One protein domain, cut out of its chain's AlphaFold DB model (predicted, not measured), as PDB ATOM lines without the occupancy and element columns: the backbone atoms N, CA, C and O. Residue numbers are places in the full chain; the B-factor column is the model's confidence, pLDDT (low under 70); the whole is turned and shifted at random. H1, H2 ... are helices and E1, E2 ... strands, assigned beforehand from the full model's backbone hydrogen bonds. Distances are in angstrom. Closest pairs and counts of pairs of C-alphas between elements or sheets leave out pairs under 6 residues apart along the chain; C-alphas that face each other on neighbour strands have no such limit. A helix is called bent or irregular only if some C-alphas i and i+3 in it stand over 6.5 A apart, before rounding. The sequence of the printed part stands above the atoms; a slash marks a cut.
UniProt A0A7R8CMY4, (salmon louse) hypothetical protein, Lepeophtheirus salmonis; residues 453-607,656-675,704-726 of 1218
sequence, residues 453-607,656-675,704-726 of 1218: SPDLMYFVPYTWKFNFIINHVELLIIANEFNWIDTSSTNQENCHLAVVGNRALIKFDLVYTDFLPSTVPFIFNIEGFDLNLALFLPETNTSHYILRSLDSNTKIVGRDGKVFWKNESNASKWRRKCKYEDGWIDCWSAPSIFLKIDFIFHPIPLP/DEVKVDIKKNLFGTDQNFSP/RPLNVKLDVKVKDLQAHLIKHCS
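Overview. This is residues 453 to 607, 656 to 675 and 704 to 726 of the 1218 residues of the protein "(salmon louse) hypothetical protein" of Lepeophtheirus salmonis (UniProt A0A7R8CMY4). One large sheet of long antiparallel strands, E1, E2, E3, E6 and E8, is bent sharply across its strands into a wide V, with the short E7 beside E6 and E8. A small head made of H1, the hairpin of E4 and E5, and H2 sits by the end of the V where E3 ends and E6 begins, and H3 lies on a loose stretch away from the sheet. The printed part has 198 residues with three named helices and eight named strands, in the order E1 E2 E3 H1 E4 E5 H2 E6 E7 H3 E8, and its class is mostly strand. The large sheet is branched and mixed, E7 and E8 being its parallel pair, while E4 and E5 form a sheet of two antiparallel strands. The whole is loose and elongated, with a radius of gyration of the C-alphas of 21.7 A and spans of 76 by 44 by 28 A.

Arrangement. In the large sheet, E6, residues 585 to 601, has three neighbours: E3, residues 520 to 536, lies on one side of it, and E7, residues 656 to 658, and E8, residues 706 to 720, on the other side. E3 and E6 are antiparallel at 168 degrees, with N 526 and O 595 within hydrogen-bond range at 2.9 A. E6 and E8 are antiparallel at 162 degrees, with N 589 and O 718 at 2.8 A. E7 and E6 are antiparallel, with N 600 and O 657 at 2.8 A, and E7 and E8 are parallel, with N 707 and O 656 at 2.8 A. E2, residues 496 to 512, lies on the other side of E3 from E6, and the hairpin E2 and E3 has N 505 and O 527 at 2.8 A. E1, residues 462 to 478, is the edge strand; it forms a hairpin with E2, with N 472 and O 502 at 2.8 A. E1, E2 and E3 are a meander, each strand the antiparallel neighbour of the one before. E1 bends by 96 degrees at residue 472, E2 by 94 at 502, E3 by 86 at 530, E6 by 80 at 591 and E8 by 73 at 716. H1, residues 544 to 552, only grazes this sheet; its closest C-alphas to E6 are those of Asp 551 and Ile 585, 7.0 A. H1 only just touches H2, residues 566 to 570, with 3 pairs of C-alphas within 8 A, the closest being those of Ser 552 and Asn 567, 6.9 A. E4, residues 555 to 557, and E5, residues 563 to 565, form a hairpin, with N 556 and O 564 at 2.9 A. H3, residues 664 to 667, is not on the large sheet and is apart from E6. Every O i to N i+4 pair is within hydrogen-bond range in H1; H2 has 0 of 1 but 2 of 2 O i to N i+3 pairs, and H3 is too short for an i+4 pair.

Along the chain. E1 begins at C-alpha 462, (-18.072, 55.636, -7.292), and spans 37.4 A. E2 spans 38.4 A, E3 39.7 A, E6 39.6 A and E8 38.7 A. H1 begins at C-alpha 544, (-61.343, 35.513, -28.523), and is 12.2 A long. E8 ends at C-alpha 720, (-50.239, 22.429, -24.318).

Size, cuts and confidence. The C-alphas of Met 457 and Ser 726 are the two farthest apart, 77.0 A. Residues 608 to 655 are not printed, with 20.5 A between C-alphas 607 and 656, and residues 676 to 703 are not printed, with 37.7 A between C-alphas 675 and 704. Of the links that are printed whole, E1 to E2, with 17 residues, and H2 to E6, with 14, are long. The mean pLDDT of the printed part is 79.1, and 32 residues are under 70, among them residues 656 to 675, which hold E7 and H3.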
ATOM      1  N   SER A 453     -19.739  70.676 -16.673       65.12
ATOM      2  CA  SER A 453     -18.527  70.031 -17.193       65.12
ATOM      3  C   SER A 453     -17.757  69.330 -16.061       65.12
ATOM      4  O   SER A 453     -17.450  69.994 -15.065       65.12
ATOM      5  N   PRO A 454     -17.421  68.034 -16.177       68.06
ATOM      6  CA  PRO A 454     -16.734  67.314 -15.110       68.06
ATOM      7  C   PRO A 454     -15.314  67.860 -14.909       68.06
ATOM      8  O   PRO A 454     -14.516  67.910 -15.843       68.06
ATOM      9  N   ASP A 455     -15.003  68.251 -13.675       75.81
ATOM     10  CA  ASP A 455     -13.691  68.752 -13.259       75.81
ATOM     11  C   ASP A 455     -12.924  67.653 -12.510       75.81
ATOM     12  O   ASP A 455     -13.436  67.051 -11.563       75.81
ATOM     13  N   LEU A 456     -11.681  67.411 -12.928       81.88
ATOM     14  CA  LEU A 456     -10.780  66.434 -12.320       81.88
ATOM     15  C   LEU A 456     -10.485  66.762 -10.846       81.88
ATOM     16  O   LEU A 456     -10.292  65.846 -10.050       81.88
ATOM     17  N   MET A 457     -10.498  68.043 -10.460       80.75
ATOM     18  CA  MET A 457     -10.254  68.480  -9.079       80.75
ATOM     19  C   MET A 457     -11.377  68.101  -8.105       80.75
ATOM     20  O   MET A 457     -11.134  68.051  -6.901       80.75
ATOM     21  N   TYR A 458     -12.580  67.814  -8.610       79.19
ATOM     22  CA  TYR A 458     -13.730  67.363  -7.817       79.19
ATOM     23  C   TYR A 458     -14.172  65.939  -8.177       79.19
ATOM     24  O   TYR A 458     -15.227  65.488  -7.728       79.19
ATOM     25  N   PHE A 459     -13.385  65.216  -8.980       86.06
ATOM     26  CA  PHE A 459     -13.693  63.839  -9.333       86.06
ATOM     27  C   PHE A 459     -13.517  62.918  -8.122       86.06
ATOM     28  O   PHE A 459     -12.429  62.795  -7.558       86.06
ATOM     29  N   VAL A 460     -14.600  62.234  -7.760       88.50
ATOM     30  CA  VAL A 460     -14.609  61.154  -6.774       88.50
ATOM     31  C   VAL A 460     -15.134  59.906  -7.483       88.50
ATOM     32  O   VAL A 460     -16.225  59.976  -8.049       88.50
ATOM     33  N   PRO A 461     -14.399  58.781  -7.488       92.25
ATOM     34  CA  PRO A 461     -14.853  57.560  -8.135       92.25
ATOM     35  C   PRO A 461     -15.951  56.874  -7.312       92.25
ATOM     36  O   PRO A 461     -15.859  56.792  -6.085       92.25
ATOM     37  N   TYR A 462     -16.979  56.341  -7.970       91.75
ATOM     38  CA  TYR A 462     -18.072  55.636  -7.292       91.75
ATOM     39  C   TYR A 462     -18.672  54.497  -8.122       91.75
ATOM     40  O   TYR A 462     -18.527  54.449  -9.340       91.75
ATOM     41  N   THR A 463     -19.387  53.594  -7.449       94.00
ATOM     42  CA  THR A 463     -20.232  52.576  -8.089       94.00
ATOM     43  C   THR A 463     -21.572  52.477  -7.373       94.00
ATOM     44  O   THR A 463     -21.625  52.401  -6.141       94.00
ATOM     45  N   TRP A 464     -22.657  52.436  -8.148       93.88
ATOM     46  CA  TRP A 464     -24.011  52.179  -7.656       93.88
ATOM     47  C   TRP A 464     -24.437  50.764  -8.045       93.88
ATOM     48  O   TRP A 464     -24.472  50.438  -9.231       93.88
ATOM     49  N   LYS A 465     -24.766  49.924  -7.062       95.44
ATOM     50  CA  LYS A 465     -25.168  48.525  -7.275       95.44
ATOM     51  C   LYS A 465     -26.664  48.368  -7.050       95.44
ATOM     52  O   LYS A 465     -27.137  48.611  -5.941       95.44
ATOM     53  N   PHE A 466     -27.402  47.959  -8.075       95.56
ATOM     54  CA  PHE A 466     -28.858  47.816  -8.033       95.56
ATOM     55  C   PHE A 466     -29.270  46.344  -8.013       95.56
ATOM     56  O   PHE A 466     -28.847  45.550  -8.855       95.56
ATOM     57  N   ASN A 467     -30.133  45.981  -7.062       96.62
ATOM     58  CA  ASN A 467     -30.606  44.614  -6.858       96.62
ATOM     59  C   ASN A 467     -32.114  44.601  -6.565       96.62
ATOM     60  O   ASN A 467     -32.552  44.874  -5.447       96.62
ATOM     61  N   PHE A 468     -32.916  44.250  -7.571       95.94
ATOM     62  CA  PHE A 468     -34.365  44.107  -7.446       95.94
ATOM     63  C   PHE A 468     -34.736  42.631  -7.267       95.94
ATOM     64  O   PHE A 468     -34.429  41.796  -8.121       95.94
ATOM     65  N   ILE A 469     -35.434  42.311  -6.177       95.94
ATOM     66  CA  ILE A 469     -35.938  40.969  -5.867       95.94
ATOM     67  C   ILE A 469     -37.468  41.018  -5.850       95.94
ATOM     68  O   ILE A 469     -38.078  41.306  -4.822       95.94
ATOM     69  N   ILE A 470     -38.088  40.745  -6.997       95.75
ATOM     70  CA  ILE A 470     -39.541  40.835  -7.174       95.75
ATOM     71  C   ILE A 470     -40.186  39.514  -6.742       95.75
ATOM     72  O   ILE A 470     -39.891  38.471  -7.329       95.75
ATOM     73  N   ASN A 471     -41.064  39.543  -5.738       94.06
ATOM     74  CA  ASN A 471     -41.764  38.356  -5.227       94.06
ATOM     75  C   ASN A 471     -43.214  38.323  -5.731       94.06
ATOM     76  O   ASN A 471     -44.060  39.064  -5.231       94.06
ATOM     77  N   HIS A 472     -43.514  37.402  -6.646       94.00
ATOM     78  CA  HIS A 472     -44.701  37.371  -7.509       94.00
ATOM     79  C   HIS A 472     -44.757  38.580  -8.460       94.00
ATOM     80  O   HIS A 472     -44.882  39.725  -8.024       94.00
ATOM     81  N   VAL A 473     -44.645  38.310  -9.763       93.75
ATOM     82  CA  VAL A 473     -44.534  39.314 -10.828       93.75
ATOM     83  C   VAL A 473     -45.508  39.022 -11.970       93.75
ATOM     84  O   VAL A 473     -45.635  37.880 -12.403       93.75
ATOM     85  N   GLU A 474     -46.157  40.065 -12.479       93.62
ATOM     86  CA  GLU A 474     -46.820  40.121 -13.783       93.62
ATOM     87  C   GLU A 474     -46.136  41.230 -14.601       93.62
ATOM     88  O   GLU A 474     -46.170  42.389 -14.201       93.62
ATOM     89  N   LEU A 475     -45.514  40.911 -15.736       91.88
ATOM     90  CA  LEU A 475     -45.017  41.903 -16.696       91.88
ATOM     91  C   LEU A 475     -45.931  41.906 -17.919       91.88
ATOM     92  O   LEU A 475     -45.881  40.963 -18.706       91.88
ATOM     93  N   LEU A 476     -46.749  42.947 -18.065       90.56
ATOM     94  CA  LEU A 476     -47.687  43.152 -19.162       90.56
ATOM     95  C   LEU A 476     -47.044  43.992 -20.275       90.56
ATOM     96  O   LEU A 476     -46.424  45.029 -20.031       90.56
ATOM     97  N   ILE A 477     -47.234  43.536 -21.511       88.12
ATOM     98  CA  ILE A 477     -46.721  44.121 -22.753       88.12
ATOM     99  C   ILE A 477     -47.886  44.169 -23.751       88.12
ATOM    100  O   ILE A 477     -48.660  43.215 -23.851       88.12
ATOM    101  N   ILE A 478     -48.038  45.265 -24.493       85.31
ATOM    102  CA  ILE A 478     -49.060  45.366 -25.549       85.31
ATOM    103  C   ILE A 478     -48.553  44.672 -26.820       85.31
ATOM    104  O   ILE A 478     -47.395  44.822 -27.202       85.31
ATOM    105  N   ALA A 479     -49.422  43.889 -27.460       81.88
ATOM    106  CA  ALA A 479     -49.108  43.019 -28.595       81.88
ATOM    107  C   ALA A 479     -49.885  43.390 -29.879       81.88
ATOM    108  O   ALA A 479     -50.035  42.560 -30.775       81.88
ATOM    109  N   ASN A 480     -50.395  44.622 -29.960       79.19
ATOM    110  CA  ASN A 480     -51.178  45.123 -31.094       79.19
ATOM    111  C   ASN A 480     -50.351  45.201 -32.387       79.19
ATOM    112  O   ASN A 480     -49.182  45.600 -32.380       79.19
ATOM    113  N   GLU A 481     -50.984  44.913 -33.529       73.69
ATOM    114  CA  GLU A 481     -50.362  45.162 -34.830       73.69
ATOM    115  C   GLU A 481     -50.042  46.658 -35.011       73.69
ATOM    116  O   GLU A 481     -50.788  47.538 -34.582       73.69
ATOM    117  N   PHE A 482     -48.896  46.947 -35.634       70.69
ATOM    118  CA  PHE A 482     -48.331  48.298 -35.804       70.69
ATOM    119  C   PHE A 482     -48.040  49.075 -34.500       70.69
ATOM    120  O   PHE A 482     -47.605  50.220 -34.577       70.69
ATOM    121  N   ASN A 483     -48.210  48.466 -33.316       70.00
ATOM    122  CA  ASN A 483     -48.071  49.114 -32.004       70.00
ATOM    123  C   ASN A 483     -48.942  50.383 -31.839       70.00
ATOM    124  O   ASN A 483     -48.573  51.315 -31.123       70.00
ATOM    125  N   TRP A 484     -50.102  50.432 -32.504       75.12
ATOM    126  CA  TRP A 484     -51.159  51.390 -32.175       75.12
ATOM    127  C   TRP A 484     -51.786  50.956 -30.848       75.12
ATOM    128  O   TRP A 484     -52.205  49.808 -30.717       75.12
ATOM    129  N   ILE A 485     -51.810  51.849 -29.861       79.31
ATOM    130  CA  ILE A 485     -52.402  51.600 -28.543       79.31
ATOM    131  C   ILE A 485     -53.720  52.364 -28.455       79.31
ATOM    132  O   ILE A 485     -53.728  53.590 -28.622       79.31
ATOM    133  N   ASP A 486     -54.807  51.658 -28.146       77.94
ATOM    134  CA  ASP A 486     -56.039  52.315 -27.724       77.94
ATOM    135  C   ASP A 486     -55.880  52.798 -26.277       77.94
ATOM    136  O   ASP A 486     -55.550  52.024 -25.374       77.94
ATOM    137  N   THR A 487     -56.096  54.094 -26.066       78.81
ATOM    138  CA  THR A 487     -56.065  54.746 -24.749       78.81
ATOM    139  C   THR A 487     -57.453  55.232 -24.334       78.81
ATOM    140  O   THR A 487     -57.572  56.217 -23.604       78.81
ATOM    141  N   SER A 488     -58.511  54.578 -24.824       75.81
ATOM    142  CA  SER A 488     -59.876  54.803 -24.351       75.81
ATOM    143  C   SER A 488     -59.988  54.576 -22.833       75.81
ATOM    144  O   SER A 488     -59.236  53.813 -22.217       75.81
ATOM    145  N   SER A 489     -60.919  55.290 -22.199       64.81
ATOM    146  CA  SER A 489     -61.123  55.270 -20.743       64.81
ATOM    147  C   SER A 489     -62.187  54.271 -20.277       64.81
ATOM    148  O   SER A 489     -62.426  54.155 -19.075       64.81
ATOM    149  N   THR A 490     -62.841  53.574 -21.209       60.25
ATOM    150  CA  THR A 490     -64.013  52.718 -20.958       60.25
ATOM    151  C   THR A 490     -63.816  51.277 -21.421       60.25
ATOM    152  O   THR A 490     -64.044  50.377 -20.622       60.25
ATOM    153  N   ASN A 491     -63.381  51.047 -22.667       64.62
ATOM    154  CA  ASN A 491     -63.248  49.717 -23.278       64.62
ATOM    155  C   ASN A 491     -61.973  49.641 -24.138       64.62
ATOM    156  O   ASN A 491     -62.031  49.864 -25.342       64.62
ATOM    157  N   GLN A 492     -60.825  49.318 -23.537       75.81
ATOM    158  CA  GLN A 492     -59.563  49.245 -24.280       75.81
ATOM    159  C   GLN A 492     -59.476  47.992 -25.159       75.81
ATOM    160  O   GLN A 492     -59.347  46.878 -24.649       75.81
ATOM    161  N   GLU A 493     -59.468  48.163 -26.484       81.00
ATOM    162  CA  GLU A 493     -59.379  47.053 -27.452       81.00
ATOM    163  C   GLU A 493     -57.936  46.550 -27.686       81.00
ATOM    164  O   GLU A 493     -57.524  46.213 -28.796       81.00
ATOM    165  N   ASN A 494     -57.134  46.482 -26.621       84.75
ATOM    166  CA  ASN A 494     -55.730  46.092 -26.691       84.75
ATOM    167  C   ASN A 494     -55.548  44.564 -26.561       84.75
ATOM    168  O   ASN A 494     -56.034  43.924 -25.628       84.75
ATOM    169  N   CYS A 495     -54.777  43.971 -27.473       86.62
ATOM    170  CA  CYS A 495     -54.180  42.650 -27.299       86.62
ATOM    171  C   CYS A 495     -53.003  42.766 -26.323       86.62
ATOM    172  O   CYS A 495     -52.088  43.563 -26.541       86.62
ATOM    173  N   HIS A 496     -52.976  41.939 -25.279       87.62
ATOM    174  CA  HIS A 496     -51.905  41.952 -24.283       87.62
ATOM    175  C   HIS A 496     -51.201  40.599 -24.190       87.62
ATOM    176  O   HIS A 496     -51.819  39.537 -24.261       87.62
ATOM    177  N   LEU A 497     -49.894  40.650 -23.963       89.94
ATOM    178  CA  LEU A 497     -49.055  39.514 -23.620       89.94
ATOM    179  C   LEU A 497     -48.478  39.757 -22.223       89.94
ATOM    180  O   LEU A 497     -48.002  40.856 -21.946       89.94
ATOM    181  N   ALA A 498     -48.501  38.758 -21.344       90.56
ATOM    182  CA  ALA A 498     -47.973  38.893 -19.991       90.56
ATOM    183  C   ALA A 498     -47.030  37.754 -19.606       90.56
ATOM    184  O   ALA A 498     -47.309  36.586 -19.868       90.56
ATOM    185  N   VAL A 499     -45.932  38.087 -18.931       91.25
ATOM    186  CA  VAL A 499     -45.059  37.117 -18.262       91.25
ATOM    187  C   VAL A 499     -45.408  37.118 -16.775       91.25
ATOM    188  O   VAL A 499     -45.174  38.107 -16.085       91.25
ATOM    189  N   VAL A 500     -45.978  36.020 -16.284       92.00
ATOM    190  CA  VAL A 500     -46.483  35.875 -14.909       92.00
ATOM    191  C   VAL A 500     -45.662  34.821 -14.174       92.00
ATOM    192  O   VAL A 500     -45.571  33.697 -14.656       92.00
ATOM    193  N   GLY A 501     -45.091  35.108 -13.005       91.12
ATOM    194  CA  GLY A 501     -44.363  34.081 -12.248       91.12
ATOM    195  C   GLY A 501     -44.041  34.419 -10.801       91.12
ATOM    196  O   GLY A 501     -44.299  35.519 -10.316       91.12
ATOM    197  N   ASN A 502     -43.476  33.444 -10.090       91.00
ATOM    198  CA  ASN A 502     -43.362  33.505  -8.630       91.00
ATOM    199  C   ASN A 502     -42.206  34.389  -8.146       91.00
ATOM    200  O   ASN A 502     -42.263  34.904  -7.029       91.00
ATOM    201  N   ARG A 503     -41.147  34.566  -8.946       92.56
ATOM    202  CA  ARG A 503     -40.018  35.433  -8.583       92.56
ATOM    203  C   ARG A 503     -39.264  35.942  -9.806       92.56
ATOM    204  O   ARG A 503     -39.038  35.177 -10.740       92.56
ATOM    205  N   ALA A 504     -38.790  37.183  -9.743       94.12
ATOM    206  CA  ALA A 504     -37.763  37.707 -10.639       94.12
ATOM    207  C   ALA A 504     -36.613  38.353  -9.852       94.12
ATOM    208  O   ALA A 504     -36.793  38.841  -8.734       94.12
ATOM    209  N   LEU A 505     -35.424  38.333 -10.445       94.25
ATOM    210  CA  LEU A 505     -34.196  38.928  -9.942       94.25
ATOM    211  C   LEU A 505     -33.596  39.786 -11.056       94.25
ATOM    212  O   LEU A 505     -33.323  39.271 -12.139       94.25
ATOM    213  N   ILE A 506     -33.391  41.077 -10.798       93.81
ATOM    214  CA  ILE A 506     -32.753  42.008 -11.738       93.81
ATOM    215  C   ILE A 506     -31.564  42.645 -11.026       93.81
ATOM    216  O   ILE A 506     -31.733  43.252  -9.969       93.81
ATOM    217  N   LYS A 507     -30.368  42.497 -11.598       93.12
ATOM    218  CA  LYS A 507     -29.122  43.044 -11.047       93.12
ATOM    219  C   LYS A 507     -28.321  43.785 -12.099       93.12
ATOM    220  O   LYS A 507     -28.083  43.224 -13.170       93.12
ATOM    221  N   PHE A 508     -27.870  44.989 -11.768       91.50
ATOM    222  CA  PHE A 508     -26.932  45.759 -12.579       91.50
ATOM    223  C   PHE A 508     -26.119  46.728 -11.720       91.50
ATOM    224  O   PHE A 508     -26.623  47.272 -10.740       91.50
ATOM    225  N   ASP A 509     -24.880  46.969 -12.137       91.38
ATOM    226  CA  ASP A 509     -23.975  47.923 -11.501       91.38
ATOM    227  C   ASP A 509     -23.711  49.085 -12.474       91.38
ATOM    228  O   ASP A 509     -23.489  48.864 -13.668       91.38
ATOM    229  N   LEU A 510     -23.734  50.321 -11.969       89.25
ATOM    230  CA  LEU A 510     -23.321  51.524 -12.694       89.25
ATOM    231  C   LEU A 510     -21.956  51.961 -12.145       89.25
ATOM    232  O   LEU A 510     -21.860  52.378 -10.989       89.25
ATOM    233  N   VAL A 511     -20.904  51.806 -12.952       88.56
ATOM    234  CA  VAL A 511     -19.501  51.940 -12.527       88.56
ATOM    235  C   VAL A 511     -18.909  53.243 -13.065       88.56
ATOM    236  O   VAL A 511     -18.776  53.416 -14.273       88.56
ATOM    237  N   TYR A 512     -18.517  54.140 -12.159       87.25
ATOM    238  CA  TYR A 512     -17.963  55.465 -12.453       87.25
ATOM    239  C   TYR A 512     -16.610  55.643 -11.740       87.25
ATOM    240  O   TYR A 512     -16.415  56.553 -10.934       87.25
ATOM    241  N   THR A 513     -15.672  54.724 -11.989       88.50
ATOM    242  CA  THR A 513     -14.335  54.712 -11.361       88.50
ATOM    243  C   THR A 513     -13.321  55.631 -12.031       88.50
ATOM    244  O   THR A 513     -12.348  56.038 -11.398       88.50
ATOM    245  N   ASP A 514     -13.547  55.963 -13.298       87.44
ATOM    246  CA  ASP A 514     -12.557  56.590 -14.164       87.44
ATOM    247  C   ASP A 514     -13.026  58.000 -14.553       87.44
ATOM    248  O   ASP A 514     -14.212  58.228 -14.804       87.44
ATOM    249  N   PHE A 515     -12.102  58.961 -14.621       85.69
ATOM    250  CA  PHE A 515     -12.411  60.312 -15.091       85.69
ATOM    251  C   PHE A 515     -12.403  60.345 -16.624       85.69
ATOM    252  O   PHE A 515     -11.361  60.119 -17.236       85.69
ATOM    253  N   LEU A 516     -13.555  60.656 -17.228       83.44
ATOM    254  CA  LEU A 516     -13.761  60.695 -18.685       83.44
ATOM    255  C   LEU A 516     -13.286  59.416 -19.418       83.44
ATOM    256  O   LEU A 516     -12.421  59.493 -20.295       83.44
ATOM    257  N   PRO A 517     -13.839  58.231 -19.084       84.56
ATOM    258  CA  PRO A 517     -13.471  56.981 -19.740       84.56
ATOM    259  C   PRO A 517     -13.873  56.992 -21.219       84.56
ATOM    260  O   PRO A 517     -14.903  57.551 -21.589       84.56
ATOM    261  N   SER A 518     -13.104  56.309 -22.068       80.88
ATOM    262  CA  SER A 518     -13.452  56.121 -23.486       80.88
ATOM    263  C   SER A 518     -14.712  55.275 -23.688       80.88
ATOM    264  O   SER A 518     -15.406  55.437 -24.689       80.88
ATOM    265  N   THR A 519     -14.984  54.363 -22.753       83.12
ATOM    266  CA  THR A 519     -16.078  53.389 -22.782       83.12
ATOM    267  C   THR A 519     -16.532  53.048 -21.363       83.12
ATOM    268  O   THR A 519     -15.705  52.874 -20.471       83.12
ATOM    269  N   VAL A 520     -17.842  52.899 -21.153       81.19
ATOM    270  CA  VAL A 520     -18.445  52.447 -19.889       81.19
ATOM    271  C   VAL A 520     -19.229  51.151 -20.136       81.19
ATOM    272  O   VAL A 520     -20.150  51.159 -20.959       81.19
ATOM    273  N   PRO A 521     -18.890  50.035 -19.461       81.38
ATOM    274  CA  PRO A 521     -19.644  48.791 -19.541       81.38
ATOM    275  C   PRO A 521     -20.748  48.731 -18.473       81.38
ATOM    276  O   PRO A 521     -20.477  48.714 -17.275       81.38
ATOM    277  N   PHE A 522     -21.994  48.603 -18.913       79.75
ATOM    278  CA  PHE A 522     -23.155  48.284 -18.084       79.75
ATOM    279  C   PHE A 522     -23.539  46.815 -18.278       79.75
ATOM    280  O   PHE A 522     -23.531  46.318 -19.404       79.75
ATOM    281  N   ILE A 523     -23.878  46.099 -17.202       81.75
ATOM    282  CA  ILE A 523     -24.250  44.677 -17.279       81.75
ATOM    283  C   ILE A 523     -25.522  44.425 -16.473       81.75
ATOM    284  O   ILE A 523     -25.493  44.433 -15.245       81.75
ATOM    285  N   PHE A 524     -26.622  44.126 -17.165       81.75
ATOM    286  CA  PHE A 524     -27.885  43.707 -16.565       81.75
ATOM    287  C   PHE A 524     -28.011  42.185 -16.626       81.75
ATOM    288  O   PHE A 524     -27.920  41.581 -17.698       81.75
ATOM    289  N   ASN A 525     -28.261  41.561 -15.480       85.38
ATOM    290  CA  ASN A 525     -28.575  40.140 -15.367       85.38
ATOM    291  C   ASN A 525     -30.015  40.008 -14.866       85.38
ATOM    292  O   ASN A 525     -30.358  40.557 -13.816       85.38
ATOM    293  N   ILE A 526     -30.850  39.307 -15.633       89.81
ATOM    294  CA  ILE A 526     -32.278  39.121 -15.374       89.81
ATOM    295  C   ILE A 526     -32.563  37.618 -15.308       89.81
ATOM    296  O   ILE A 526     -32.393  36.892 -16.290       89.81
ATOM    297  N   GLU A 527     -33.019  37.159 -14.145       91.12
ATOM    298  CA  GLU A 527     -33.408  35.769 -13.886       91.12
ATOM    299  C   GLU A 527     -34.864  35.732 -13.414       91.12
ATOM    300  O   GLU A 527     -35.249  36.498 -12.531       91.12
ATOM    301  N   GLY A 528     -35.690  34.841 -13.962       91.06
ATOM    302  CA  GLY A 528     -37.083  34.687 -13.526       91.06
ATOM    303  C   GLY A 528     -37.503  33.228 -13.387       91.06
ATOM    304  O   GLY A 528     -37.055  32.380 -14.158       91.06
ATOM    305  N   PHE A 529     -38.344  32.944 -12.387       90.81
ATOM    306  CA  PHE A 529     -38.581  31.603 -11.844       90.81
ATOM    307  C   PHE A 529     -40.076  31.236 -11.795       90.81
ATOM    308  O   PHE A 529     -40.896  32.028 -11.323       90.81
ATOM    309  N   ASP A 530     -40.403  30.014 -12.238       88.69
ATOM    310  CA  ASP A 530     -41.773  29.506 -12.479       88.69
ATOM    311  C   ASP A 530     -42.652  30.520 -13.235       88.69
ATOM    312  O   ASP A 530     -43.639  31.044 -12.713       88.69
ATOM    313  N   LEU A 531     -42.231  30.818 -14.466       88.06
ATOM    314  CA  LEU A 531     -42.857  31.789 -15.358       88.06
ATOM    315  C   LEU A 531     -43.836  31.094 -16.310       88.06
ATOM    316  O   LEU A 531     -43.471  30.152 -17.017       88.06
ATOM    317  N   ASN A 532     -45.049  31.624 -16.388       89.56
ATOM    318  CA  ASN A 532     -46.040  31.339 -17.411       89.56
ATOM    319  C   ASN A 532     -46.094  32.531 -18.385       89.56
ATOM    320  O   ASN A 532     -46.087  33.683 -17.949       89.56
ATOM    321  N   LEU A 533     -46.182  32.271 -19.692       89.25
ATOM    322  CA  LEU A 533     -46.579  33.291 -20.665       89.25
ATOM    323  C   LEU A 533     -48.097  33.224 -20.842       89.25
ATOM    324  O   LEU A 533     -48.614  32.161 -21.187       89.25
ATOM    325  N   ALA A 534     -48.787  34.339 -20.637       89.19
ATOM    326  CA  ALA A 534     -50.224  34.494 -20.818       89.19
ATOM    327  C   ALA A 534     -50.542  35.463 -21.965       89.19
ATOM    328  O   ALA A 534     -49.789  36.397 -22.238       89.19
ATOM    329  N   LEU A 535     -51.677  35.239 -22.619       89.44
ATOM    330  CA  LEU A 535     -52.225  36.040 -23.708       89.44
ATOM    331  C   LEU A 535     -53.632  36.514 -23.333       89.44
ATOM    332  O   LEU A 535     -54.421  35.752 -22.772       89.44
ATOM    333  N   PHE A 536     -53.955  37.745 -23.704       89.38
ATOM    334  CA  PHE A 536     -55.300  38.299 -23.706       89.38
ATOM    335  C   PHE A 536     -55.586  38.904 -25.083       89.38
ATOM    336  O   PHE A 536     -54.748  39.608 -25.652       89.38
ATOM    337  N   LEU A 537     -56.778  38.627 -25.608       87.25
ATOM    338  CA  LEU A 537     -57.301  39.211 -26.842       87.25
ATOM    339  C   LEU A 537     -58.597  39.966 -26.507       87.25
ATOM    340  O   LEU A 537     -59.401  39.419 -25.746       87.25
ATOM    341  N   PRO A 538     -58.845  41.153 -27.083       87.25
ATOM    342  CA  PRO A 538     -60.101  41.876 -26.903       87.25
ATOM    343  C   PRO A 538     -61.268  41.115 -27.550       87.25
ATOM    344  O   PRO A 538     -61.065  40.288 -28.443       87.25
ATOM    345  N   GLU A 539     -62.501  41.405 -27.129       83.94
ATOM    346  CA  GLU A 539     -63.703  40.715 -27.633       83.94
ATOM    347  C   GLU A 539     -63.965  40.942 -29.137       83.94
ATOM    348  O   GLU A 539     -64.651  40.142 -29.772       83.94
ATOM    349  N   THR A 540     -63.378  41.986 -29.730       80.62
ATOM    350  CA  THR A 540     -63.441  42.277 -31.170       80.62
ATOM    351  C   THR A 540     -62.545  41.383 -32.031       80.62
ATOM    352  O   THR A 540     -62.764  41.287 -33.240       80.62
ATOM    353  N   ASN A 541     -61.585  40.662 -31.441       80.56
ATOM    354  CA  ASN A 541     -60.775  39.680 -32.159       80.56
ATOM    355  C   ASN A 541     -61.575  38.381 -32.376       80.56
ATOM    356  O   ASN A 541     -62.014  37.747 -31.414       80.56
ATOM    357  N   THR A 542     -61.708  37.922 -33.626       83.31
ATOM    358  CA  THR A 542     -62.531  36.733 -33.954       83.31
ATOM    359  C   THR A 542     -62.082  35.445 -33.246       83.31
ATOM    360  O   THR A 542     -62.890  34.534 -33.048       83.31
ATOM    361  N   SER A 543     -60.820  35.368 -32.803       82.94
ATOM    362  CA  SER A 543     -60.282  34.232 -32.047       82.94
ATOM    363  C   SER A 543     -60.605  34.258 -30.545       82.94
ATOM    364  O   SER A 543     -60.454  33.215 -29.905       82.94
ATOM    365  N   HIS A 544     -61.075  35.377 -29.969       85.31
ATOM    366  CA  HIS A 544     -61.343  35.513 -28.523       85.31
ATOM    367  C   HIS A 544     -62.264  34.399 -28.004       85.31
ATOM    368  O   HIS A 544     -61.871  33.588 -27.163       85.31
ATOM    369  N   TYR A 545     -63.485  34.315 -28.544       84.31
ATOM    370  CA  TYR A 545     -64.495  33.361 -28.076       84.31
ATOM    371  C   TYR A 545     -64.091  31.903 -28.332       84.31
ATOM    372  O   TYR A 545     -64.414  31.025 -27.531       84.31
ATOM    373  N   ILE A 546     -63.350  31.645 -29.415       83.25
ATOM    374  CA  ILE A 546     -62.839  30.313 -29.758       83.25
ATOM    375  C   ILE A 546     -61.811  29.871 -28.713       83.25
ATOM    376  O   ILE A 546     -61.963  28.807 -28.113       83.25
ATOM    377  N   LEU A 547     -60.796  30.698 -28.446       82.75
ATOM    378  CA  LEU A 547     -59.739  30.374 -27.489       82.75
ATOM    379  C   LEU A 547     -60.278  30.290 -26.054       82.75
ATOM    380  O   LEU A 547     -59.950  29.336 -25.356       82.75
ATOM    381  N   ARG A 548     -61.175  31.195 -25.634       83.19
ATOM    382  CA  ARG A 548     -61.799  31.180 -24.294       83.19
ATOM    383  C   ARG A 548     -62.689  29.945 -24.071       83.19
ATOM    384  O   ARG A 548     -62.664  29.353 -22.991       83.19
ATOM    385  N   SER A 549     -63.431  29.513 -25.096       83.19
ATOM    386  CA  SER A 549     -64.255  28.288 -25.072       83.19
ATOM    387  C   SER A 549     -63.414  27.005 -25.059       83.19
ATOM    388  O   SER A 549     -63.750  26.037 -24.371       83.19
ATOM    389  N   LEU A 550     -62.286  26.998 -25.776       83.06
ATOM    390  CA  LEU A 550     -61.324  25.901 -25.717       83.06
ATOM    391  C   LEU A 550     -60.649  25.833 -24.337       83.06
ATOM    392  O   LEU A 550     -60.663  24.769 -23.723       83.06
ATOM    393  N   ASP A 551     -60.108  26.950 -23.837       82.62
ATOM    394  CA  ASP A 551     -59.269  26.997 -22.631       82.62
ATOM    395  C   ASP A 551     -60.006  26.569 -21.361       82.62
ATOM    396  O   ASP A 551     -59.549  25.676 -20.642       82.62
ATOM    397  N   SER A 552     -61.195  27.144 -21.146       81.38
ATOM    398  CA  SER A 552     -62.069  26.863 -19.998       81.38
ATOM    399  C   SER A 552     -62.445  25.384 -19.853       81.38
ATOM    400  O   SER A 552     -62.722  24.937 -18.741       81.38
ATOM    401  N   ASN A 553     -62.394  24.625 -20.954       81.94
ATOM    402  CA  ASN A 553     -62.705  23.199 -21.035       81.94
ATOM    403  C   ASN A 553     -61.448  22.332 -21.273       81.94
ATOM    404  O   ASN A 553     -61.544  21.257 -21.868       81.94
ATOM    405  N   THR A 554     -60.254  22.766 -20.846       82.25
ATOM    406  CA  THR A 554     -59.025  21.956 -20.974       82.25
ATOM    407  C   THR A 554     -58.681  21.132 -19.735       82.25
ATOM    408  O   THR A 554     -58.522  21.649 -18.627       82.25
ATOM    409  N   LYS A 555     -58.421  19.838 -19.957       83.62
ATOM    410  CA  LYS A 555     -57.602  19.009 -19.061       83.62
ATOM    411  C   LYS A 555     -56.144  19.078 -19.507       83.62
ATOM    412  O   LYS A 555     -55.857  18.764 -20.663       83.62
ATOM    413  N   ILE A 556     -55.228  19.450 -18.617       83.19
ATOM    414  CA  ILE A 556     -53.788  19.539 -18.905       83.19
ATOM    415  C   ILE A 556     -52.980  18.570 -18.038       83.19
ATOM    416  O   ILE A 556     -53.428  18.139 -16.977       83.19
ATOM    417  N   VAL A 557     -51.786  18.212 -18.519       81.56
ATOM    418  CA  VAL A 557     -50.831  17.346 -17.811       81.56
ATOM    419  C   VAL A 557     -49.798  18.216 -17.096       81.56
ATOM    420  O   VAL A 557     -49.092  18.991 -17.749       81.56
ATOM    421  N   GLY A 558     -49.697  18.089 -15.773       76.19
ATOM    422  CA  GLY A 558     -48.678  18.746 -14.953       76.19
ATOM    423  C   GLY A 558     -47.292  18.105 -15.071       76.19
ATOM    424  O   GLY A 558     -47.136  16.982 -15.550       76.19
ATOM    425  N   ARG A 559     -46.257  18.803 -14.584       73.88
ATOM    426  CA  ARG A 559     -44.858  18.313 -14.589       73.88
ATOM    427  C   ARG A 559     -44.639  17.068 -13.717       73.88
ATOM    428  O   ARG A 559     -43.659  16.353 -13.903       73.88
ATOM    429  N   ASP A 560     -45.558  16.804 -12.791       74.31
ATOM    430  CA  ASP A 560     -45.631  15.607 -11.951       74.31
ATOM    431  C   ASP A 560     -46.416  14.445 -12.599       74.31
ATOM    432  O   ASP A 560     -46.590  13.399 -11.976       74.31
ATOM    433  N   GLY A 561     -46.889  14.621 -13.838       72.56
ATOM    434  CA  GLY A 561     -47.649  13.631 -14.599       72.56
ATOM    435  C   GLY A 561     -49.135  13.543 -14.243       72.56
ATOM    436  O   GLY A 561     -49.831  12.706 -14.815       72.56
ATOM    437  N   LYS A 562     -49.652  14.377 -13.326       78.81
ATOM    438  CA  LYS A 562     -51.089  14.388 -13.016       78.81
ATOM    439  C   LYS A 562     -51.888  15.098 -14.108       78.81
ATOM    440  O   LYS A 562     -51.437  16.096 -14.663       78.81
ATOM    441  N   VAL A 563     -53.102  14.607 -14.354       80.50
ATOM    442  CA  VAL A 563     -54.129  15.312 -15.133       80.50
ATOM    443  C   VAL A 563     -55.017  16.096 -14.174       80.50
ATOM    444  O   VAL A 563     -55.472  15.547 -13.174       80.50
ATOM    445  N   PHE A 564     -55.279  17.354 -14.503       80.94
ATOM    446  CA  PHE A 564     -56.222  18.233 -13.809       80.94
ATOM    447  C   PHE A 564     -56.853  19.199 -14.819       80.94
ATOM    448  O   PHE A 564     -56.343  19.367 -15.933       80.94
ATOM    449  N   TRP A 565     -57.965  19.835 -14.459       80.69
ATOM    450  CA  TRP A 565     -58.501  20.937 -15.253       80.69
ATOM    451  C   TRP A 565     -57.575  22.148 -15.123       80.69
ATOM    452  O   TRP A 565     -57.109  22.473 -14.030       80.69
ATOM    453  N   LYS A 566     -57.309  22.854 -16.225       77.38
ATOM    454  CA  LYS A 566     -56.396  24.013 -16.227       77.38
ATOM    455  C   LYS A 566     -56.799  25.082 -15.201       77.38
ATOM    456  O   LYS A 566     -55.941  25.669 -14.535       77.38
ATOM    457  N   ASN A 567     -58.104  25.251 -15.010       72.94
ATOM    458  CA  ASN A 567     -58.714  26.150 -14.031       72.94
ATOM    459  C   ASN A 567     -58.258  25.826 -12.587       72.94
ATOM    460  O   ASN A 567     -57.919  26.731 -11.828       72.94
ATOM    461  N   GLU A 568     -58.160  24.538 -12.226       70.88
ATOM    462  CA  GLU A 568     -57.800  24.076 -10.874       70.88
ATOM    463  C   GLU A 568     -56.352  24.426 -10.510       70.88
ATOM    464  O   GLU A 568     -56.086  24.887  -9.400       70.88
ATOM    465  N   SER A 569     -55.407  24.270 -11.447       66.75
ATOM    466  CA  SER A 569     -54.000  24.617 -11.185       66.75
ATOM    467  C   SER A 569     -53.787  26.107 -10.926       66.75
ATOM    468  O   SER A 569     -52.928  26.488 -10.126       66.75
ATOM    469  N   ASN A 570     -54.585  26.955 -11.574       62.47
ATOM    470  CA  ASN A 570     -54.411  28.400 -11.528       62.47
ATOM    471  C   ASN A 570     -54.947  29.042 -10.248       62.47
ATOM    472  O   ASN A 570     -54.425  30.078  -9.850       62.47
ATOM    473  N   ALA A 571     -55.862  28.380  -9.532       61.25
ATOM    474  CA  ALA A 571     -56.314  28.801  -8.202       61.25
ATOM    475  C   ALA A 571     -55.181  28.875  -7.148       61.25
ATOM    476  O   ALA A 571     -55.383  29.424  -6.067       61.25
ATOM    477  N   SER A 572     -53.993  28.330  -7.451       66.50
ATOM    478  CA  SER A 572     -52.802  28.378  -6.588       66.50
ATOM    479  C   SER A 572     -51.793  29.488  -6.924       66.50
ATOM    480  O   SER A 572     -50.968  29.818  -6.070       66.50
ATOM    481  N   LYS A 573     -51.830  30.071  -8.134       78.31
ATOM    482  CA  LYS A 573     -50.866  31.098  -8.574       78.31
ATOM    483  C   LYS A 573     -51.427  32.501  -8.326       78.31
ATOM    484  O   LYS A 573     -52.556  32.795  -8.711       78.31
ATOM    485  N   TRP A 574     -50.633  33.386  -7.720       87.06
ATOM    486  CA  TRP A 574     -51.022  34.791  -7.553       87.06
ATOM    487  C   TRP A 574     -51.106  35.504  -8.909       87.06
ATOM    488  O   TRP A 574     -50.182  35.394  -9.713       87.06
ATOM    489  N   ARG A 575     -52.194  36.254  -9.124       87.25
ATOM    490  CA  ARG A 575     -52.417  37.158 -10.263       87.25
ATOM    491  C   ARG A 575     -53.222  38.379  -9.797       87.25
ATOM    492  O   ARG A 575     -54.052  38.243  -8.896       87.25
ATOM    493  N   ARG A 576     -53.003  39.548 -10.405       88.81
ATOM    494  CA  ARG A 576     -53.745  40.801 -10.152       88.81
ATOM    495  C   ARG A 576     -54.489  41.242 -11.406       88.81
ATOM    496  O   ARG A 576     -55.716  41.296 -11.372       88.81
ATOM    497  N   LYS A 577     -53.762  41.515 -12.495       86.19
ATOM    498  CA  LYS A 577     -54.344  41.898 -13.793       86.19
ATOM    499  C   LYS A 577     -54.586  40.691 -14.706       86.19
ATOM    500  O   LYS A 577     -55.535  40.710 -15.480       86.19
ATOM    501  N   CYS A 578     -53.806  39.613 -14.591       86.88
ATOM    502  CA  CYS A 578     -53.818  38.508 -15.560       86.88
ATOM    503  C   CYS A 578     -54.827  37.381 -15.232       86.88
ATOM    504  O   CYS A 578     -54.468  36.200 -15.292       86.88
ATOM    505  N   LYS A 579     -56.065  37.703 -14.817       86.62
ATOM    506  CA  LYS A 579     -57.039  36.695 -14.337       86.62
ATOM    507  C   LYS A 579     -57.781  35.966 -15.466       86.62
ATOM    508  O   LYS A 579     -58.157  36.552 -16.477       86.62
ATOM    509  N   TYR A 580     -58.104  34.696 -15.227       81.56
ATOM    510  CA  TYR A 580     -58.895  33.862 -16.142       81.56
ATOM    511  C   TYR A 580     -60.352  34.317 -16.291       81.56
ATOM    512  O   TYR A 580     -60.913  34.230 -17.379       81.56
ATOM    513  N   GLU A 581     -60.956  34.827 -15.214       81.19
ATOM    514  CA  GLU A 581     -62.322  35.375 -15.221       81.19
ATOM    515  C   GLU A 581     -62.437  36.521 -16.239       81.19
ATOM    516  O   GLU A 581     -63.328  36.519 -17.094       81.19
ATOM    517  N   ASP A 582     -61.440  37.413 -16.218       82.75
ATOM    518  CA  ASP A 582     -61.297  38.572 -17.103       82.75
ATOM    519  C   ASP A 582     -60.929  38.175 -18.555       82.75
ATOM    520  O   ASP A 582     -61.039  38.995 -19.460       82.75
ATOM    521  N   GLY A 583     -60.548  36.913 -18.811       83.00
ATOM    522  CA  GLY A 583     -60.320  36.361 -20.157       83.00
ATOM    523  C   GLY A 583     -58.868  36.032 -20.532       83.00
ATOM    524  O   GLY A 583     -58.611  35.730 -21.696       83.00
ATOM    525  N   TRP A 584     -57.921  36.070 -19.589       88.38
ATOM    526  CA  TRP A 584     -56.520  35.702 -19.845       88.38
ATOM    527  C   TRP A 584     -56.314  34.189 -20.015       88.38
ATOM    528  O   TRP A 584     -56.928  33.386 -19.315       88.38
ATOM    529  N   ILE A 585     -55.400  33.805 -20.914       87.19
ATOM    530  CA  ILE A 585     -55.118  32.415 -21.306       87.19
ATOM    531  C   ILE A 585     -53.608  32.144 -21.254       87.19
ATOM    532  O   ILE A 585     -52.838  32.739 -22.004       87.19
ATOM    533  N   ASP A 586     -53.163  31.194 -20.428       85.62
ATOM    534  CA  ASP A 586     -51.754  30.753 -20.419       85.62
ATOM    535  C   ASP A 586     -51.392  29.958 -21.685       85.62
ATOM    536  O   ASP A 586     -52.034  28.951 -21.994       85.62
ATOM    537  N   CYS A 587     -50.319  30.349 -22.369       83.81
ATOM    538  CA  CYS A 587     -49.794  29.690 -23.565       83.81
ATOM    539  C   CYS A 587     -48.714  28.637 -23.251       83.81
ATOM    540  O   CYS A 587     -48.707  27.566 -23.858       83.81
ATOM    541  N   TRP A 588     -47.785  28.935 -22.334       85.06
ATOM    542  CA  TRP A 588     -46.702  28.021 -21.934       85.06
ATOM    543  C   TRP A 588     -46.115  28.350 -20.557       85.06
ATOM    544  O   TRP A 588     -46.371  29.418 -20.008       85.06
ATOM    545  N   SER A 589     -45.321  27.425 -20.009       85.88
ATOM    546  CA  SER A 589     -44.624  27.540 -18.719       85.88
ATOM    547  C   SER A 589     -43.144  27.146 -18.821       85.88
ATOM    548  O   SER A 589     -42.794  26.217 -19.554       85.88
ATOM    549  N   ALA A 590     -42.279  27.797 -18.043       87.12
ATOM    550  CA  ALA A 590     -40.862  27.466 -17.882       87.12
ATOM    551  C   ALA A 590     -40.418  27.683 -16.417       87.12
ATOM    552  O   ALA A 590     -40.848  28.647 -15.784       87.12
ATOM    553  N   PRO A 591     -39.542  26.833 -15.847       85.56
ATOM    554  CA  PRO A 591     -39.125  26.956 -14.454       85.56
ATOM    555  C   PRO A 591     -38.077  28.056 -14.260       85.56
ATOM    556  O   PRO A 591     -37.960  28.584 -13.158       85.56
ATOM    557  N   SER A 592     -37.327  28.392 -15.315       83.56
ATOM    558  CA  SER A 592     -36.276  29.407 -15.312       83.56
ATOM    559  C   SER A 592     -36.099  30.029 -16.700       83.56
ATOM    560  O   SER A 592     -35.918  29.294 -17.680       83.56
ATOM    561  N   ILE A 593     -36.066  31.358 -16.768       86.88
ATOM    562  CA  ILE A 593     -35.608  32.121 -17.937       86.88
ATOM    563  C   ILE A 593     -34.410  32.972 -17.519       86.88
ATOM    564  O   ILE A 593     -34.443  33.606 -16.464       86.88
ATOM    565  N   PHE A 594     -33.377  32.984 -18.362       85.00
ATOM    566  CA  PHE A 594     -32.176  33.797 -18.187       85.00
ATOM    567  C   PHE A 594     -32.015  34.753 -19.372       85.00
ATOM    568  O   PHE A 594     -32.015  34.325 -20.533       85.00
ATOM    569  N   LEU A 595     -31.847  36.038 -19.062       83.31
ATOM    570  CA  LEU A 595     -31.558  37.119 -20.000       83.31
ATOM    571  C   LEU A 595     -30.370  37.926 -19.457       83.31
ATOM    572  O   LEU A 595     -30.362  38.324 -18.292       83.31
ATOM    573  N   LYS A 596     -29.369  38.176 -20.306       79.81
ATOM    574  CA  LYS A 596     -28.202  38.996 -19.971       79.81
ATOM    575  C   LYS A 596     -28.016  40.097 -21.007       79.81
ATOM    576  O   LYS A 596     -28.064  39.829 -22.202       79.81
ATOM    577  N   ILE A 597     -27.758  41.309 -20.530       76.81
ATOM    578  CA  ILE A 597     -27.553  42.510 -21.337       76.81
ATOM    579  C   ILE A 597     -26.210  43.119 -20.932       76.81
ATOM    580  O   ILE A 597     -26.130  43.803 -19.920       76.81
ATOM    581  N   ASP A 598     -25.150  42.871 -21.698       74.69
ATOM    582  CA  ASP A 598     -23.965  43.738 -21.664       74.69
ATOM    583  C   ASP A 598     -24.228  44.968 -22.558       74.69
ATOM    584  O   ASP A 598     -24.823  44.832 -23.626       74.69
ATOM    585  N   PHE A 599     -23.798  46.162 -22.164       75.81
ATOM    586  CA  PHE A 599     -23.868  47.373 -22.984       75.81
ATOM    587  C   PHE A 599     -22.608  48.211 -22.785       75.81
ATOM    588  O   PHE A 599     -22.331  48.656 -21.677       75.81
ATOM    589  N   ILE A 600     -21.840  48.410 -23.854       78.50
ATOM    590  CA  ILE A 600     -20.656  49.267 -23.883       78.50
ATOM    591  C   ILE A 600     -21.051  50.584 -24.546       78.50
ATOM    592  O   ILE A 600     -21.363  50.603 -25.736       78.50
ATOM    593  N   PHE A 601     -21.024  51.655 -23.757       77.56
ATOM    594  CA  PHE A 601     -21.363  53.018 -24.159       77.56
ATOM    595  C   PHE A 601     -20.106  53.884 -24.255       77.56
ATOM    596  O   PHE A 601     -19.312  53.900 -23.315       77.56
ATOM    597  N   HIS A 602     -19.938  54.640 -25.336       77.38
ATOM    598  CA  HIS A 602     -18.912  55.676 -25.454       77.38
ATOM    599  C   HIS A 602     -19.483  57.023 -24.976       77.38
ATOM    600  O   HIS A 602     -20.231  57.661 -25.723       77.38
ATOM    601  N   PRO A 603     -19.157  57.498 -23.758       73.44
ATOM    602  CA  PRO A 603     -19.674  58.773 -23.283       73.44
ATOM    603  C   PRO A 603     -19.144  59.923 -24.145       73.44
ATOM    604  O   PRO A 603     -17.949  60.023 -24.422       73.44
ATOM    605  N   ILE A 604     -20.043  60.823 -24.536       71.00
ATOM    606  CA  ILE A 604     -19.699  62.074 -25.210       71.00
ATOM    607  C   ILE A 604     -19.601  63.148 -24.119       71.00
ATOM    608  O   ILE A 604     -20.639  63.644 -23.674       71.00
ATOM    609  N   PRO A 605     -18.398  63.500 -23.624       65.00
ATOM    610  CA  PRO A 605     -18.280  64.561 -22.638       65.00
ATOM    611  C   PRO A 605     -18.720  65.888 -23.245       65.00
ATOM    612  O   PRO A 605     -18.316  66.236 -24.362       65.00
ATOM    613  N   LEU A 606     -19.505  66.644 -22.471       60.44
ATOM    614  CA  LEU A 606     -19.755  68.054 -22.747       60.44
ATOM    615  C   LEU A 606     -18.398  68.764 -22.897       60.44
ATOM    616  O   LEU A 606     -17.516  68.543 -22.055       60.44
ATOM    617  N   PRO A 607     -18.197  69.592 -23.937       54.19
ATOM    618  CA  PRO A 607     -16.990  70.397 -24.034       54.19
ATOM    619  C   PRO A 607     -16.871  71.262 -22.775       54.19
ATOM    620  O   PRO A 607     -17.856  71.840 -22.310       54.19
ATOM    621  N   ASP A 656     -20.852  51.367 -30.488       62.12
ATOM    622  CA  ASP A 656     -21.404  51.039 -29.169       62.12
ATOM    623  C   ASP A 656     -21.900  49.582 -29.189       62.12
ATOM    624  O   ASP A 656     -22.719  49.217 -30.035       62.12
ATOM    625  N   GLU A 657     -21.408  48.724 -28.287       53.44
ATOM    626  CA  GLU A 657     -21.811  47.311 -28.225       53.44
ATOM    627  C   GLU A 657     -22.893  47.076 -27.164       53.44
ATOM    628  O   GLU A 657     -22.595  46.777 -26.008       53.44
ATOM    629  N   VAL A 658     -24.162  47.131 -27.561       48.72
ATOM    630  CA  VAL A 658     -25.285  46.597 -26.774       48.72
ATOM    631  C   VAL A 658     -25.368  45.073 -26.906       48.72
ATOM    632  O   VAL A 658     -24.823  44.450 -27.821       48.72
ATOM    633  N   LYS A 659     -26.154  44.453 -26.028       48.31
ATOM    634  CA  LYS A 659     -26.586  43.054 -26.109       48.31
ATOM    635  C   LYS A 659     -28.099  42.854 -25.971       48.31
ATOM    636  O   LYS A 659     -28.535  41.775 -25.599       48.31
ATOM    637  N   VAL A 660     -28.910  43.861 -26.320       39.00
ATOM    638  CA  VAL A 660     -30.356  43.731 -26.614       39.00
ATOM    639  C   VAL A 660     -30.793  44.775 -27.646       39.00
ATOM    640  O   VAL A 660     -30.454  45.943 -27.510       39.00
ATOM    641  N   ASP A 661     -31.586  44.355 -28.636       35.66
ATOM    642  CA  ASP A 661     -32.565  45.181 -29.368       35.66
ATOM    643  C   ASP A 661     -33.538  44.234 -30.087       35.66
ATOM    644  O   ASP A 661     -33.105  43.266 -30.708       35.66
ATOM    645  N   ILE A 662     -34.849  44.449 -30.004       43.59
ATOM    646  CA  ILE A 662     -35.834  43.524 -30.589       43.59
ATOM    647  C   ILE A 662     -36.486  44.179 -31.808       43.59
ATOM    648  O   ILE A 662     -36.888  45.336 -31.778       43.59
ATOM    649  N   LYS A 663     -36.571  43.412 -32.902       34.91
ATOM    650  CA  LYS A 663     -36.898  43.862 -34.267       34.91
ATOM    651  C   LYS A 663     -37.989  44.951 -34.342       34.91
ATOM    652  O   LYS A 663     -39.121  44.711 -33.925       34.91
ATOM    653  N   LYS A 664     -37.635  46.067 -35.008       42.78
ATOM    654  CA  LYS A 664     -38.384  47.323 -35.282       42.78
ATOM    655  C   LYS A 664     -39.899  47.335 -34.989       42.78
ATOM    656  O   LYS A 664     -40.370  48.208 -34.271       42.78
ATOM    657  N   ASN A 665     -40.668  46.391 -35.530       37.19
ATOM    658  CA  ASN A 665     -42.133  46.394 -35.447       37.19
ATOM    659  C   ASN A 665     -42.716  46.038 -34.063       37.19
ATOM    660  O   ASN A 665     -43.849  46.427 -33.805       37.19
ATOM    661  N   LEU A 666     -41.999  45.315 -33.190       40.59
ATOM    662  CA  LEU A 666     -42.522  44.979 -31.849       40.59
ATOM    663  C   LEU A 666     -42.370  46.146 -30.854       40.59
ATOM    664  O   LEU A 666     -43.047  46.183 -29.835       40.59
ATOM    665  N   PHE A 667     -41.497  47.108 -31.166       49.28
ATOM    666  CA  PHE A 667     -41.180  48.256 -30.316       49.28
ATOM    667  C   PHE A 667     -41.204  49.577 -31.110       49.28
ATOM    668  O   PHE A 667     -40.287  50.386 -31.043       49.28
ATOM    669  N   GLY A 668     -42.303  49.817 -31.834       46.06
ATOM    670  CA  GLY A 668     -42.847  51.174 -31.961       46.06
ATOM    671  C   GLY A 668     -42.285  52.142 -33.010       46.06
ATOM    672  O   GLY A 668     -42.337  53.343 -32.762       46.06
ATOM    673  N   THR A 669     -41.877  51.698 -34.207       47.81
ATOM    674  CA  THR A 669     -41.658  52.619 -35.361       47.81
ATOM    675  C   THR A 669     -42.901  53.422 -35.777       47.81
ATOM    676  O   THR A 669     -42.793  54.436 -36.471       47.81
ATOM    677  N   ASP A 670     -44.083  52.956 -35.373       52.19
ATOM    678  CA  ASP A 670     -45.393  53.511 -35.721       52.19
ATOM    679  C   ASP A 670     -46.295  53.684 -34.479       52.19
ATOM    680  O   ASP A 670     -47.519  53.662 -34.599       52.19
ATOM    681  N   GLN A 671     -45.704  53.842 -33.281       57.41
ATOM    682  CA  GLN A 671     -46.468  53.947 -32.032       57.41
ATOM    683  C   GLN A 671     -47.319  55.226 -31.984       57.41
ATOM    684  O   GLN A 671     -46.839  56.295 -31.611       57.41
ATOM    685  N   ASN A 672     -48.605  55.078 -32.293       59.28
ATOM    686  CA  ASN A 672     -49.616  56.117 -32.153       59.28
ATOM    687  C   ASN A 672     -50.504  55.836 -30.935       59.28
ATOM    688  O   ASN A 672     -50.927  54.698 -30.711       59.28
ATOM    689  N   PHE A 673     -50.830  56.893 -30.192       61.25
ATOM    690  CA  PHE A 673     -51.892  56.898 -29.188       61.25
ATOM    691  C   PHE A 673     -53.119  57.558 -29.817       61.25
ATOM    692  O   PHE A 673     -53.055  58.720 -30.222       61.25
ATOM    693  N   SER A 674     -54.218  56.826 -29.967       57.19
ATOM    694  CA  SER A 674     -55.471  57.362 -30.517       57.19
ATOM    695  C   SER A 674     -56.638  56.482 -30.073       57.19
ATOM    696  O   SER A 674     -56.505  55.263 -30.213       57.19
ATOM    697  N   PRO A 675     -57.761  57.054 -29.595       52.78
ATOM    698  CA  PRO A 675     -58.982  56.296 -29.352       52.78
ATOM    699  C   PRO A 675     -59.409  55.559 -30.619       52.78
ATOM    700  O   PRO A 675     -59.422  56.146 -31.705       52.78
ATOM    701  N   ARG A 704     -22.227  57.521 -34.076       71.62
ATOM    702  CA  ARG A 704     -21.587  56.242 -33.754       71.62
ATOM    703  C   ARG A 704     -22.553  55.068 -34.017       71.62
ATOM    704  O   ARG A 704     -23.697  55.104 -33.563       71.62
ATOM    705  N   PRO A 705     -22.135  54.016 -34.747       72.81
ATOM    706  CA  PRO A 705     -23.004  52.889 -35.058       72.81
ATOM    707  C   PRO A 705     -23.283  52.024 -33.822       72.81
ATOM    708  O   PRO A 705     -22.450  51.900 -32.928       72.81
ATOM    709  N   LEU A 706     -24.441  51.360 -33.816       72.81
ATOM    710  CA  LEU A 706     -24.867  50.465 -32.740       72.81
ATOM    711  C   LEU A 706     -24.696  48.993 -33.153       72.81
ATOM    712  O   LEU A 706     -25.375  48.514 -34.068       72.81
ATOM    713  N   ASN A 707     -23.820  48.270 -32.458       74.19
ATOM    714  CA  ASN A 707     -23.724  46.811 -32.511       74.19
ATOM    715  C   ASN A 707     -24.564  46.204 -31.376       74.19
ATOM    716  O   ASN A 707     -24.643  46.760 -30.285       74.19
ATOM    717  N   VAL A 708     -25.209  45.063 -31.615       70.38
ATOM    718  CA  VAL A 708     -26.206  44.482 -30.705       70.38
ATOM    719  C   VAL A 708     -26.165  42.950 -30.718       70.38
ATOM    720  O   VAL A 708     -26.531  42.337 -31.721       70.38
ATOM    721  N   LYS A 709     -25.800  42.313 -29.595       76.75
ATOM    722  CA  LYS A 709     -25.723  40.836 -29.464       76.75
ATOM    723  C   LYS A 709     -26.718  40.254 -28.435       76.75
ATOM    724  O   LYS A 709     -26.351  40.095 -27.280       76.75
ATOM    725  N   LEU A 710     -27.965  39.972 -28.821       74.62
ATOM    726  CA  LEU A 710     -29.043  39.501 -27.923       74.62
ATOM    727  C   LEU A 710     -29.050  37.976 -27.748       74.62
ATOM    728  O   LEU A 710     -29.334  37.272 -28.711       74.62
ATOM    729  N   ASP A 711     -28.866  37.497 -26.513       80.38
ATOM    730  CA  ASP A 711     -28.971  36.078 -26.138       80.38
ATOM    731  C   ASP A 711     -30.098  35.839 -25.110       80.38
ATOM    732  O   ASP A 711     -30.074  36.377 -24.000       80.38
ATOM    733  N   VAL A 712     -31.065  34.976 -25.440       84.00
ATOM    734  CA  VAL A 712     -32.182  34.567 -24.562       84.00
ATOM    735  C   VAL A 712     -32.194  33.051 -24.406       84.00
ATOM    736  O   VAL A 712     -32.206  32.325 -25.405       84.00
ATOM    737  N   LYS A 713     -32.220  32.552 -23.163       85.19
ATOM    738  CA  LYS A 713     -32.199  31.107 -22.871       85.19
ATOM    739  C   LYS A 713     -33.347  30.717 -21.937       85.19
ATOM    740  O   LYS A 713     -33.385  31.102 -20.769       85.19
ATOM    741  N   VAL A 714     -34.274  29.923 -22.476       86.12
ATOM    742  CA  VAL A 714     -35.414  29.320 -21.767       86.12
ATOM    743  C   VAL A 714     -35.153  27.819 -21.655       86.12
ATOM    744  O   VAL A 714     -34.805  27.179 -22.648       86.12
ATOM    745  N   LYS A 715     -35.315  27.258 -20.455       86.19
ATOM    746  CA  LYS A 715     -35.147  25.820 -20.183       86.19
ATOM    747  C   LYS A 715     -36.478  25.162 -19.849       86.19
ATOM    748  O   LYS A 715     -37.388  25.851 -19.398       86.19
ATOM    749  N   ASP A 716     -36.569  23.846 -20.044       83.88
ATOM    750  CA  ASP A 716     -37.702  22.992 -19.652       83.88
ATOM    751  C   ASP A 716     -39.070  23.625 -19.968       83.88
ATOM    752  O   ASP A 716     -39.960  23.734 -19.109       83.88
ATOM    753  N   LEU A 717     -39.201  24.096 -21.207       86.00
ATOM    754  CA  LEU A 717     -40.406  24.698 -21.757       86.00
ATOM    755  C   LEU A 717     -41.499  23.630 -21.839       86.00
ATOM    756  O   LEU A 717     -41.293  22.584 -22.452       86.00
ATOM    757  N   GLN A 718     -42.670  23.909 -21.267       86.31
ATOM    758  CA  GLN A 718     -43.862  23.080 -21.426       86.31
ATOM    759  C   GLN A 718     -45.038  23.926 -21.924       86.31
ATOM    760  O   GLN A 718     -45.429  24.894 -21.271       86.31
ATOM    761  N   ALA A 719     -45.617  23.519 -23.050       85.06
ATOM    762  CA  ALA A 719     -46.823  24.089 -23.648       85.06
ATOM    763  C   ALA A 719     -47.875  22.992 -23.882       85.06
ATOM    764  O   ALA A 719     -47.544  21.805 -23.932       85.06
ATOM    765  N   HIS A 720     -49.139  23.371 -24.075       81.88
ATOM    766  CA  HIS A 720     -50.239  22.429 -24.318       81.88
ATOM    767  C   HIS A 720     -51.020  22.836 -25.570       81.88
ATOM    768  O   HIS A 720     -51.384  23.998 -25.730       81.88
ATOM    769  N   LEU A 721     -51.302  21.879 -26.455       80.38
ATOM    770  CA  LEU A 721     -52.201  22.075 -27.591       80.38
ATOM    771  C   LEU A 721     -53.643  21.977 -27.086       80.38
ATOM    772  O   LEU A 721     -54.199  20.890 -26.926       80.38
ATOM    773  N   ILE A 722     -54.202  23.146 -26.783       78.06
ATOM    774  CA  ILE A 722     -55.525  23.354 -26.194       78.06
ATOM    775  C   ILE A 722     -56.600  22.661 -27.056       78.06
ATOM    776  O   ILE A 722     -56.803  23.020 -28.217       78.06
ATOM    777  N   LYS A 723     -57.305  21.675 -26.483       77.69
ATOM    778  CA  LYS A 723     -58.464  21.000 -27.092       77.69
ATOM    779  C   LYS A 723     -59.639  20.994 -26.115       77.69
ATOM    780  O   LYS A 723     -59.436  20.784 -24.920       77.69
ATOM    781  N   HIS A 724     -60.860  21.140 -26.622       79.06
ATOM    782  CA  HIS A 724     -62.065  20.977 -25.807       79.06
ATOM    783  C   HIS A 724     -62.136  19.536 -25.269       79.06
ATOM    784  O   HIS A 724     -62.216  18.582 -26.045       79.06
ATOM    785  N   CYS A 725     -62.069  19.378 -23.948       77.50
ATOM    786  CA  CYS A 725     -62.153  18.096 -23.258       77.50
ATOM    787  C   CYS A 725     -63.535  17.979 -22.610       77.50
ATOM    788  O   CYS A 725     -63.850  18.734 -21.695       77.50
ATOM    789  N   SER A 726     -64.351  17.022 -23.050       72.00
ATOM    790  CA  SER A 726     -65.659  16.776 -22.444       72.00
ATOM    791  C   SER A 726     -65.529  16.284 -20.999       72.00
ATOM    792  O   SER A 726     -64.701  15.416 -20.696       72.00
TER     793      SER A 726